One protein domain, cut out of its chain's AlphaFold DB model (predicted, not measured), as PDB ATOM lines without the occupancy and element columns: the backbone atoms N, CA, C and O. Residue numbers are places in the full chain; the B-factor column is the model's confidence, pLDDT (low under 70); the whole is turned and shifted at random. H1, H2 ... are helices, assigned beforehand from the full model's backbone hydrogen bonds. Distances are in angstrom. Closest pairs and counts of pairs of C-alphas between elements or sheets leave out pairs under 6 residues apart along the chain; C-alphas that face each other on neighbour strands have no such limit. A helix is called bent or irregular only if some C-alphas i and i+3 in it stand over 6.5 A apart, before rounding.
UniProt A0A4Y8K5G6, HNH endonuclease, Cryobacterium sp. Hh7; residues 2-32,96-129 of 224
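This is residues 2 to 32 and 96 to 129 of the 224 residues of the protein "HNH endonuclease" of Cryobacterium sp. Hh7 (UniProt A0A4Y8K5G6). Two long helices, H2 and H3, make a loose, open L: the end of H2 comes near the beginning of H3 at a corner, and the short helix H1 folds back from the other end of H2 so that its first residue comes near the last residue of H3. Beyond H3 a winding stretch with no named element, residues 113 to 125, leads away to the short helix H4, which touches no other helix. The printed part has 65 residues in two pieces, with four named helices in the order H1, H2, H3, H4 and no named strand; the class is all helix. The whole is only just compact, close to loose, with a radius of gyration of the C-alphas of 12.8 A, and the C-alphas span 34 by 26 by 22 A.

The printed part begins with H1, residues 2 to 6, whose C-alpha 2 is at (-5.650, 14.640, 11.727). H2, residues 13 to 27, is 21.1 A from first to last C-alpha and begins with C-alpha 13 at (-1.376, -1.995, 13.199). H3, residues 98 to 112, is 20.0 A long; it is neither bent nor irregular, but only just: C-alphas 109 and 112 are 6.1 A apart. H4, residues 126 to 129, ends with C-alpha 129 at (-23.253, 21.313, 4.957).

H1 and H2 are apart, joined by a short link of 6 residues. H2 and H3 are close but not clearly touching; their closest C-alphas, those of Leu 27 and Glu 100, are 7.0 A apart. Their lines are about perpendicular at 71 degrees, only just past a steep tilt. H1 and H3 are close but not clearly touching; their closest C-alphas, those of Arg 2 and Val 112, are 5.8 A apart. H4 is apart from H1, H2 and H3. In H1, H2 and H3 every O i to N i+4 pair is within hydrogen-bond range; H4, with 4 residues, is too short for such a pair, and its one O i to N i+3 pair is within range.

The two C-alphas farthest apart, those of Pro 98 and Ser 129, are 37.1 A from each other. Residues 33 to 95 are cut out and not printed, and C-alphas 32 and 96 are 19.4 A apart across the cut, which falls in the link from H2 to H3. The link from H3 to H4, 13 residues, is long. The mean pLDDT of the printed part is 87.5; residues 31 to 32 are under 70.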
ATOM      1  N   ARG A   2      -6.596  13.864  10.884       84.69
ATOM      2  CA  ARG A   2      -5.650  14.640  11.727       84.69
ATOM      3  C   ARG A   2      -5.566  14.185  13.184       84.69
ATOM      4  O   ARG A   2      -4.484  14.002  13.728       84.69
ATOM      5  N   ARG A   3      -6.728  13.945  13.802       85.06
ATOM      6  CA  ARG A   3      -6.825  13.481  15.192       85.06
ATOM      7  C   ARG A   3      -6.054  12.176  15.427       85.06
ATOM      8  O   ARG A   3      -5.366  12.090  16.428       85.06
ATOM      9  N   VAL A   4      -6.125  11.231  14.484       86.62
ATOM     10  CA  VAL A   4      -5.447   9.915  14.540       86.62
ATOM     11  C   VAL A   4      -3.922  10.056  14.526       86.62
ATOM     12  O   VAL A   4      -3.210   9.288  15.164       86.62
ATOM     13  N   PHE A   5      -3.404  11.052  13.804       84.50
ATOM     14  CA  PHE A   5      -1.977  11.371  13.823       84.50
ATOM     15  C   PHE A   5      -1.572  12.026  15.145       84.50
ATOM     16  O   PHE A   5      -0.564  11.648  15.732       84.50
ATOM     17  N   ARG A   6      -2.381  12.971  15.639       84.44
ATOM     18  CA  ARG A   6      -2.109  13.696  16.888       84.44
ATOM     19  C   ARG A   6      -2.125  12.789  18.118       84.44
ATOM     20  O   ARG A   6      -1.293  12.956  18.998       84.44
ATOM     21  N   ASP A   7      -3.074  11.860  18.184       89.31
ATOM     22  CA  ASP A   7      -3.216  10.932  19.312       89.31
ATOM     23  C   ASP A   7      -2.365   9.657  19.174       89.31
ATOM     24  O   ASP A   7      -2.434   8.777  20.026       89.31
ATOM     25  N   GLY A   8      -1.535   9.565  18.129       87.38
ATOM     26  CA  GLY A   8      -0.572   8.478  17.945       87.38
ATOM     27  C   GLY A   8      -1.173   7.158  17.465       87.38
ATOM     28  O   GLY A   8      -0.414   6.228  17.183       87.38
ATOM     29  N   ARG A   9      -2.500   7.071  17.283       92.12
ATOM     30  CA  ARG A   9      -3.170   5.873  16.746       92.12
ATOM     31  C   ARG A   9      -2.741   5.523  15.330       92.12
ATOM     32  O   ARG A   9      -2.970   4.408  14.896       92.12
ATOM     33  N   VAL A  10      -2.075   6.428  14.618       89.88
ATOM     34  CA  VAL A  10      -1.397   6.103  13.354       89.88
ATOM     35  C   VAL A  10      -0.409   4.933  13.482       89.88
ATOM     36  O   VAL A  10      -0.126   4.287  12.484       89.88
ATOM     37  N   ASN A  11       0.103   4.650  14.685       91.12
ATOM     38  CA  ASN A  11       1.020   3.535  14.932       91.12
ATOM     39  C   ASN A  11       0.310   2.204  15.228       91.12
ATOM     40  O   ASN A  11       0.975   1.171  15.261       91.12
ATOM     41  N   ASP A  12      -1.008   2.218  15.443       93.62
ATOM     42  CA  ASP A  12      -1.808   1.006  15.621       93.62
ATOM     43  C   ASP A  12      -1.769   0.172  14.321       93.62
ATOM     44  O   ASP A  12      -2.010   0.735  13.246       93.62
ATOM     45  N   PRO A  13      -1.441  -1.135  14.378       90.06
ATOM     46  CA  PRO A  13      -1.376  -1.995  13.199       90.06
ATOM     47  C   PRO A  13      -2.634  -1.953  12.322       90.06
ATOM     48  O   PRO A  13      -2.509  -1.816  11.105       90.06
ATOM     49  N   ASP A  14      -3.824  -1.975  12.925       86.69
ATOM     50  CA  ASP A  14      -5.093  -1.992  12.187       86.69
ATOM     51  C   ASP A  14      -5.331  -0.643  11.495       86.69
ATOM     52  O   ASP A  14      -5.817  -0.554  10.364       86.69
ATOM     53  N   VAL A  15      -4.939   0.447  12.161       89.81
ATOM     54  CA  VAL A  15      -5.015   1.794  11.586       89.81
ATOM     55  C   VAL A  15      -4.011   1.947  10.447       89.81
ATOM     56  O   VAL A  15      -4.350   2.532   9.419       89.81
ATOM     57  N   ARG A  16      -2.792   1.415  10.586       89.75
ATOM     58  CA  ARG A  16      -1.782   1.427   9.519       89.75
ATOM     59  C   ARG A  16      -2.260   0.678   8.288       89.75
ATOM     60  O   ARG A  16      -2.154   1.224   7.191       89.75
ATOM     61  N   GLU A  17      -2.807  -0.520   8.471       86.00
ATOM     62  CA  GLU A  17      -3.383  -1.309   7.383       86.00
ATOM     63  C   GLU A  17      -4.510  -0.525   6.696       86.00
ATOM     64  O   GLU A  17      -4.496  -0.340   5.479       86.00
ATOM     65  N   ALA A  18      -5.436   0.056   7.466       88.00
ATOM     66  CA  ALA A  18      -6.516   0.871   6.915       88.00
ATOM     67  C   ALA A  18      -6.003   2.090   6.119       88.00
ATOM     68  O   ALA A  18      -6.576   2.449   5.085       88.00
ATOM     69  N   ILE A  19      -4.919   2.733   6.571       88.69
ATOM     70  CA  ILE A  19      -4.265   3.833   5.848       88.69
ATOM     71  C   ILE A  19      -3.625   3.326   4.551       88.69
ATOM     72  O   ILE A  19      -3.801   3.964   3.513       88.69
ATOM     73  N   GLN A  20      -2.927   2.189   4.583       87.38
ATOM     74  CA  GLN A  20      -2.312   1.575   3.401       87.38
ATOM     75  C   GLN A  20      -3.363   1.215   2.346       87.38
ATOM     76  O   GLN A  20      -3.236   1.637   1.196       87.38
ATOM     77  N   ILE A  21      -4.448   0.545   2.749       85.31
ATOM     78  CA  ILE A  21      -5.593   0.231   1.883       85.31
ATOM     79  C   ILE A  21      -6.139   1.512   1.241       85.31
ATOM     80  O   ILE A  21      -6.336   1.586   0.028       85.31
ATOM     81  N   ARG A  22      -6.370   2.556   2.047       86.38
ATOM     82  CA  ARG A  22      -6.912   3.828   1.557       86.38
ATOM     83  C   ARG A  22      -5.971   4.526   0.574       86.38
ATOM     84  O   ARG A  22      -6.446   5.084  -0.414       86.38
ATOM     85  N   ASN A  23      -4.666   4.501   0.832       88.56
ATOM     86  CA  ASN A  23      -3.656   5.076  -0.053       88.56
ATOM     87  C   ASN A  23      -3.599   4.333  -1.394       88.56
ATOM     88  O   ASN A  23      -3.553   4.989  -2.432       88.56
ATOM     89  N   ALA A  24      -3.679   2.999  -1.387       84.88
ATOM     90  CA  ALA A  24      -3.740   2.203  -2.610       84.88
ATOM     91  C   ALA A  24      -4.943   2.609  -3.479       84.88
ATOM     92  O   ALA A  24      -4.791   2.880  -4.668       84.88
ATOM     93  N   PHE A  25      -6.130   2.765  -2.878       82.50
ATOM     94  CA  PHE A  25      -7.302   3.247  -3.616       82.50
ATOM     95  C   PHE A  25      -7.142   4.670  -4.137       82.50
ATOM     96  O   PHE A  25      -7.572   4.957  -5.249       82.50
ATOM     97  N   LEU A  26      -6.527   5.565  -3.363       85.06
ATOM     98  CA  LEU A  26      -6.286   6.938  -3.801       85.06
ATOM     99  C   LEU A  26      -5.395   6.989  -5.052       85.06
ATOM    100  O   LEU A  26      -5.684   7.759  -5.963       85.06
ATOM    101  N   LEU A  27      -4.354   6.154  -5.103       83.81
ATOM    102  CA  LEU A  27      -3.423   6.085  -6.231       83.81
ATOM    103  C   LEU A  27      -4.055   5.505  -7.500       83.81
ATOM    104  O   LEU A  27      -3.757   5.972  -8.594       83.81
ATOM    105  N   VAL A  28      -4.984   4.560  -7.364       79.00
ATOM    106  CA  VAL A  28      -5.708   3.950  -8.498       79.00
ATOM    107  C   VAL A  28      -6.839   4.861  -9.029       79.00
ATOM    108  O   VAL A  28      -7.583   4.483  -9.927       79.00
ATOM    109  N   GLY A  29      -6.969   6.093  -8.517       76.69
ATOM    110  CA  GLY A  29      -7.987   7.057  -8.961       76.69
ATOM    111  C   GLY A  29      -9.266   7.061  -8.118       76.69
ATOM    112  O   GLY A  29     -10.263   7.674  -8.495       76.69
ATOM    113  N   GLY A  30      -9.237   6.428  -6.945       73.62
ATOM    114  CA  GLY A  30     -10.306   6.436  -5.953       73.62
ATOM    115  C   GLY A  30     -11.126   5.146  -5.891       73.62
ATOM    116  O   GLY A  30     -10.824   4.125  -6.505       73.62
ATOM    117  N   TYR A  31     -12.198   5.192  -5.099       62.00
ATOM    118  CA  TYR A  31     -13.183   4.117  -5.033       62.00
ATOM    119  C   TYR A  31     -14.151   4.274  -6.207       62.00
ATOM    120  O   TYR A  31     -15.084   5.073  -6.122       62.00
ATOM    121  N   GLY A  32     -13.962   3.512  -7.285       62.25
ATOM    122  CA  GLY A  32     -14.993   3.317  -8.311       62.25
ATOM    123  C   GLY A  32     -16.214   2.626  -7.696       62.25
ATOM    124  O   GLY A  32     -16.365   1.412  -7.782       62.25
ATOM    125  N   THR A  96       3.987   0.701  -3.883       86.81
ATOM    126  CA  THR A  96       3.965   2.022  -4.515       86.81
ATOM    127  C   THR A  96       5.298   2.336  -5.189       86.81
ATOM    128  O   THR A  96       6.385   2.100  -4.643       86.81
ATOM    129  N   THR A  97       5.226   2.915  -6.384       91.19
ATOM    130  CA  THR A  97       6.401   3.448  -7.073       91.19
ATOM    131  C   THR A  97       6.970   4.659  -6.313       91.19
ATOM    132  O   THR A  97       6.247   5.334  -5.574       91.19
ATOM    133  N   PRO A  98       8.256   5.015  -6.503       93.25
ATOM    134  CA  PRO A  98       8.839   6.199  -5.861       93.25
ATOM    135  C   PRO A  98       8.087   7.503  -6.169       93.25
ATOM    136  O   PRO A  98       7.998   8.390  -5.318       93.25
ATOM    137  N   HIS A  99       7.517   7.615  -7.371       92.12
ATOM    138  CA  HIS A  99       6.717   8.767  -7.773       92.12
ATOM    139  C   HIS A  99       5.390   8.823  -7.004       92.12
ATOM    140  O   HIS A  99       5.070   9.846  -6.405       92.12
ATOM    141  N   GLU A 100       4.659   7.711  -6.937       90.44
ATOM    142  CA  GLU A 100       3.409   7.617  -6.174       90.44
ATOM    143  C   GLU A 100       3.621   7.853  -4.680       90.44
ATOM    144  O   GLU A 100       2.854   8.587  -4.056       90.44
ATOM    145  N   ARG A 101       4.702   7.306  -4.110       90.44
ATOM    146  CA  ARG A 101       5.100   7.592  -2.727       90.44
ATOM    147  C   ARG A 101       5.299   9.091  -2.518       90.44
ATOM    148  O   ARG A 101       4.777   9.644  -1.557       90.44
ATOM    149  N   SER A 102       5.987   9.756  -3.446       92.31
ATOM    150  CA  SER A 102       6.215  11.206  -3.382       92.31
ATOM    151  C   SER A 102       4.903  11.999  -3.442       92.31
ATOM    152  O   SER A 102       4.732  12.960  -2.688       92.31
ATOM    153  N   LEU A 103       3.950  11.576  -4.282       90.81
ATOM    154  CA  LEU A 103       2.613  12.176  -4.357       90.81
ATOM    155  C   LEU A 103       1.838  12.005  -3.046       90.81
ATOM    156  O   LEU A 103       1.262  12.973  -2.543       90.81
ATOM    157  N   LEU A 104       1.850  10.802  -2.465       90.75
ATOM    158  CA  LEU A 104       1.237  10.550  -1.161       90.75
ATOM    159  C   LEU A 104       1.874  11.432  -0.087       90.75
ATOM    160  O   LEU A 104       1.158  12.124   0.632       90.75
ATOM    161  N   THR A 105       3.204  11.485  -0.011       91.69
ATOM    162  CA  THR A 105       3.910  12.346   0.945       91.69
ATOM    163  C   THR A 105       3.487  13.808   0.804       91.69
ATOM    164  O   THR A 105       3.151  14.438   1.809       91.69
ATOM    165  N   ALA A 106       3.426  14.339  -0.420       92.62
ATOM    166  CA  ALA A 106       2.990  15.711  -0.666       92.62
ATOM    167  C   ALA A 106       1.533  15.949  -0.228       92.62
ATOM    168  O   ALA A 106       1.239  16.950   0.433       92.62
ATOM    169  N   LEU A 107       0.616  15.022  -0.528       90.44
ATOM    170  CA  LEU A 107      -0.785  15.098  -0.096       90.44
ATOM    171  C   LEU A 107      -0.911  15.089   1.430       90.44
ATOM    172  O   LEU A 107      -1.635  15.909   1.999       90.44
ATOM    173  N   PHE A 108      -0.182  14.205   2.111       89.31
ATOM    174  CA  PHE A 108      -0.179  14.151   3.570       89.31
ATOM    175  C   PHE A 108       0.364  15.449   4.173       89.31
ATOM    176  O   PHE A 108      -0.283  16.023   5.048       89.31
ATOM    177  N   GLN A 109       1.494  15.953   3.678       91.44
ATOM    178  CA  GLN A 109       2.116  17.183   4.178       91.44
ATOM    179  C   GLN A 109       1.238  18.425   3.988       91.44
ATOM    180  O   GLN A 109       1.214  19.292   4.855       91.44
ATOM    181  N   THR A 110       0.510  18.514   2.874       91.44
ATOM    182  CA  THR A 110      -0.273  19.711   2.527       91.44
ATOM    183  C   THR A 110      -1.704  19.685   3.057       91.44
ATOM    184  O   THR A 110      -2.279  20.746   3.305       91.44
ATOM    185  N   ARG A 111      -2.295  18.497   3.242       89.94
ATOM    186  CA  ARG A 111      -3.714  18.362   3.616       89.94
ATOM    187  C   ARG A 111      -3.945  17.681   4.955       89.94
ATOM    188  O   ARG A 111      -4.906  18.028   5.631       89.94
ATOM    189  N   VAL A 112      -3.107  16.730   5.373       88.12
ATOM    190  CA  VAL A 112      -3.368  15.910   6.577       88.12
ATOM    191  C   VAL A 112      -2.578  16.382   7.793       88.12
ATOM    192  O   VAL A 112      -3.139  16.463   8.880       88.12
ATOM    193  N   VAL A 113      -1.292  16.679   7.626       87.62
ATOM    194  CA  VAL A 113      -0.395  17.093   8.714       87.62
ATOM    195  C   VAL A 113      -0.752  18.459   9.323       87.62
ATOM    196  O   VAL A 113      -0.634  18.575  10.542       87.62
ATOM    197  N   PRO A 114      -1.184  19.485   8.558       90.62
ATOM    198  CA  PRO A 114      -1.526  20.777   9.144       90.62
ATOM    199  C   PRO A 114      -2.626  20.654  10.204       90.62
ATOM    200  O   PRO A 114      -3.594  19.913  10.020       90.62
ATOM    201  N   ASP A 115      -2.493  21.406  11.301       87.00
ATOM    202  CA  ASP A 115      -3.414  21.332  12.444       87.00
ATOM    203  C   ASP A 115      -4.851  21.748  12.107       87.00
ATOM    204  O   ASP A 115      -5.798  21.275  12.742       87.00
ATOM    205  N   GLY A 116      -5.002  22.606  11.097       88.56
ATOM    206  CA  GLY A 116      -6.278  23.061  10.564       88.56
ATOM    207  C   GLY A 116      -6.536  22.575   9.132       88.56
ATOM    208  O   GLY A 116      -5.615  22.131   8.440       88.56
ATOM    209  N   PRO A 117      -7.794  22.652   8.672       90.94
ATOM    210  CA  PRO A 117      -8.128  22.407   7.275       90.94
ATOM    211  C   PRO A 117      -7.477  23.470   6.379       90.94
ATOM    212  O   PRO A 117      -7.628  24.665   6.624       90.94
ATOM    213  N   THR A 118      -6.744  23.046   5.347       91.81
ATOM    214  CA  THR A 118      -6.137  23.964   4.368       91.81
ATOM    215  C   THR A 118      -7.104  24.306   3.238       91.81
ATOM    216  O   THR A 118      -7.090  25.428   2.735       91.81
ATOM    217  N   LEU A 119      -7.989  23.374   2.876       91.44
ATOM    218  CA  LEU A 119      -9.109  23.598   1.965       91.44
ATOM    219  C   LEU A 119     -10.447  23.490   2.699       91.44
ATOM    220  O   LEU A 119     -10.571  22.787   3.697       91.44
ATOM    221  N   LEU A 120     -11.503  24.087   2.142       91.19
ATOM    222  CA  LEU A 120     -12.863  23.908   2.669       91.19
ATOM    223  C   LEU A 120     -13.281  22.425   2.704       91.19
ATOM    224  O   LEU A 120     -13.940  21.988   3.637       91.19
ATOM    225  N   ALA A 121     -12.860  21.637   1.709       89.44
ATOM    226  CA  ALA A 121     -13.131  20.199   1.656       89.44
ATOM    227  C   ALA A 121     -12.352  19.382   2.705       89.44
ATOM    228  O   ALA A 121     -12.634  18.202   2.900       89.44
ATOM    229  N   ASP A 122     -11.364  19.993   3.358       90.06
ATOM    230  CA  ASP A 122     -10.574  19.367   4.412       90.06
ATOM    231  C   ASP A 122     -11.181  19.557   5.809       90.06
ATOM    232  O   ASP A 122     -10.726  18.921   6.768       90.06
ATOM    233  N   ASP A 123     -12.177  20.438   5.934       90.81
ATOM    234  CA  ASP A 123     -12.930  20.670   7.158       90.81
ATOM    235  C   ASP A 123     -14.097  19.680   7.239       90.81
ATOM    236  O   ASP A 123     -15.145  19.864   6.624       90.81
ATOM    237  N   GLU A 124     -13.913  18.612   8.016       84.44
ATOM    238  CA  GLU A 124     -14.904  17.541   8.175       84.44
ATOM    239  C   GLU A 124     -16.256  18.050   8.725       84.44
ATOM    240  O   GLU A 124     -17.279  17.402   8.496       84.44
ATOM    241  N   VAL A 125     -16.286  19.201   9.413       88.12
ATOM    242  CA  VAL A 125     -17.500  19.772  10.015       88.12
ATOM    243  C   VAL A 125     -18.230  20.665   9.018       88.12
ATOM    244  O   VAL A 125     -19.407  20.435   8.737       88.12
ATOM    245  N   THR A 126     -17.555  21.673   8.456       90.62
ATOM    246  CA  THR A 126     -18.223  22.606   7.530       90.62
ATOM    247  C   THR A 126     -18.450  22.012   6.144       90.62
ATOM    248  O   THR A 126     -19.436  22.362   5.492       90.62
ATOM    249  N   TRP A 127     -17.613  21.076   5.684       92.38
ATOM    250  CA  TRP A 127     -17.776  20.470   4.362       92.38
ATOM    251  C   TRP A 127     -19.134  19.785   4.199       92.38
ATOM    252  O   TRP A 127     -19.767  19.958   3.156       92.38
ATOM    253  N   GLN A 128     -19.614  19.072   5.228       85.50
ATOM    254  CA  GLN A 128     -20.869  18.301   5.208       85.50
ATOM    255  C   GLN A 128     -22.096  19.140   4.833       85.50
ATOM    256  O   GLN A 128     -22.962  18.663   4.099       85.50
ATOM    257  N   SER A 129     -22.158  20.394   5.283       88.56
ATOM    258  CA  SER A 129     -23.253  21.313   4.957       88.56
ATOM    259  C   SER A 129     -22.967  22.176   3.722       88.56
ATOM    260  O   SER A 129     -23.897  22.576   3.023       88.56
TER     261      SER A 129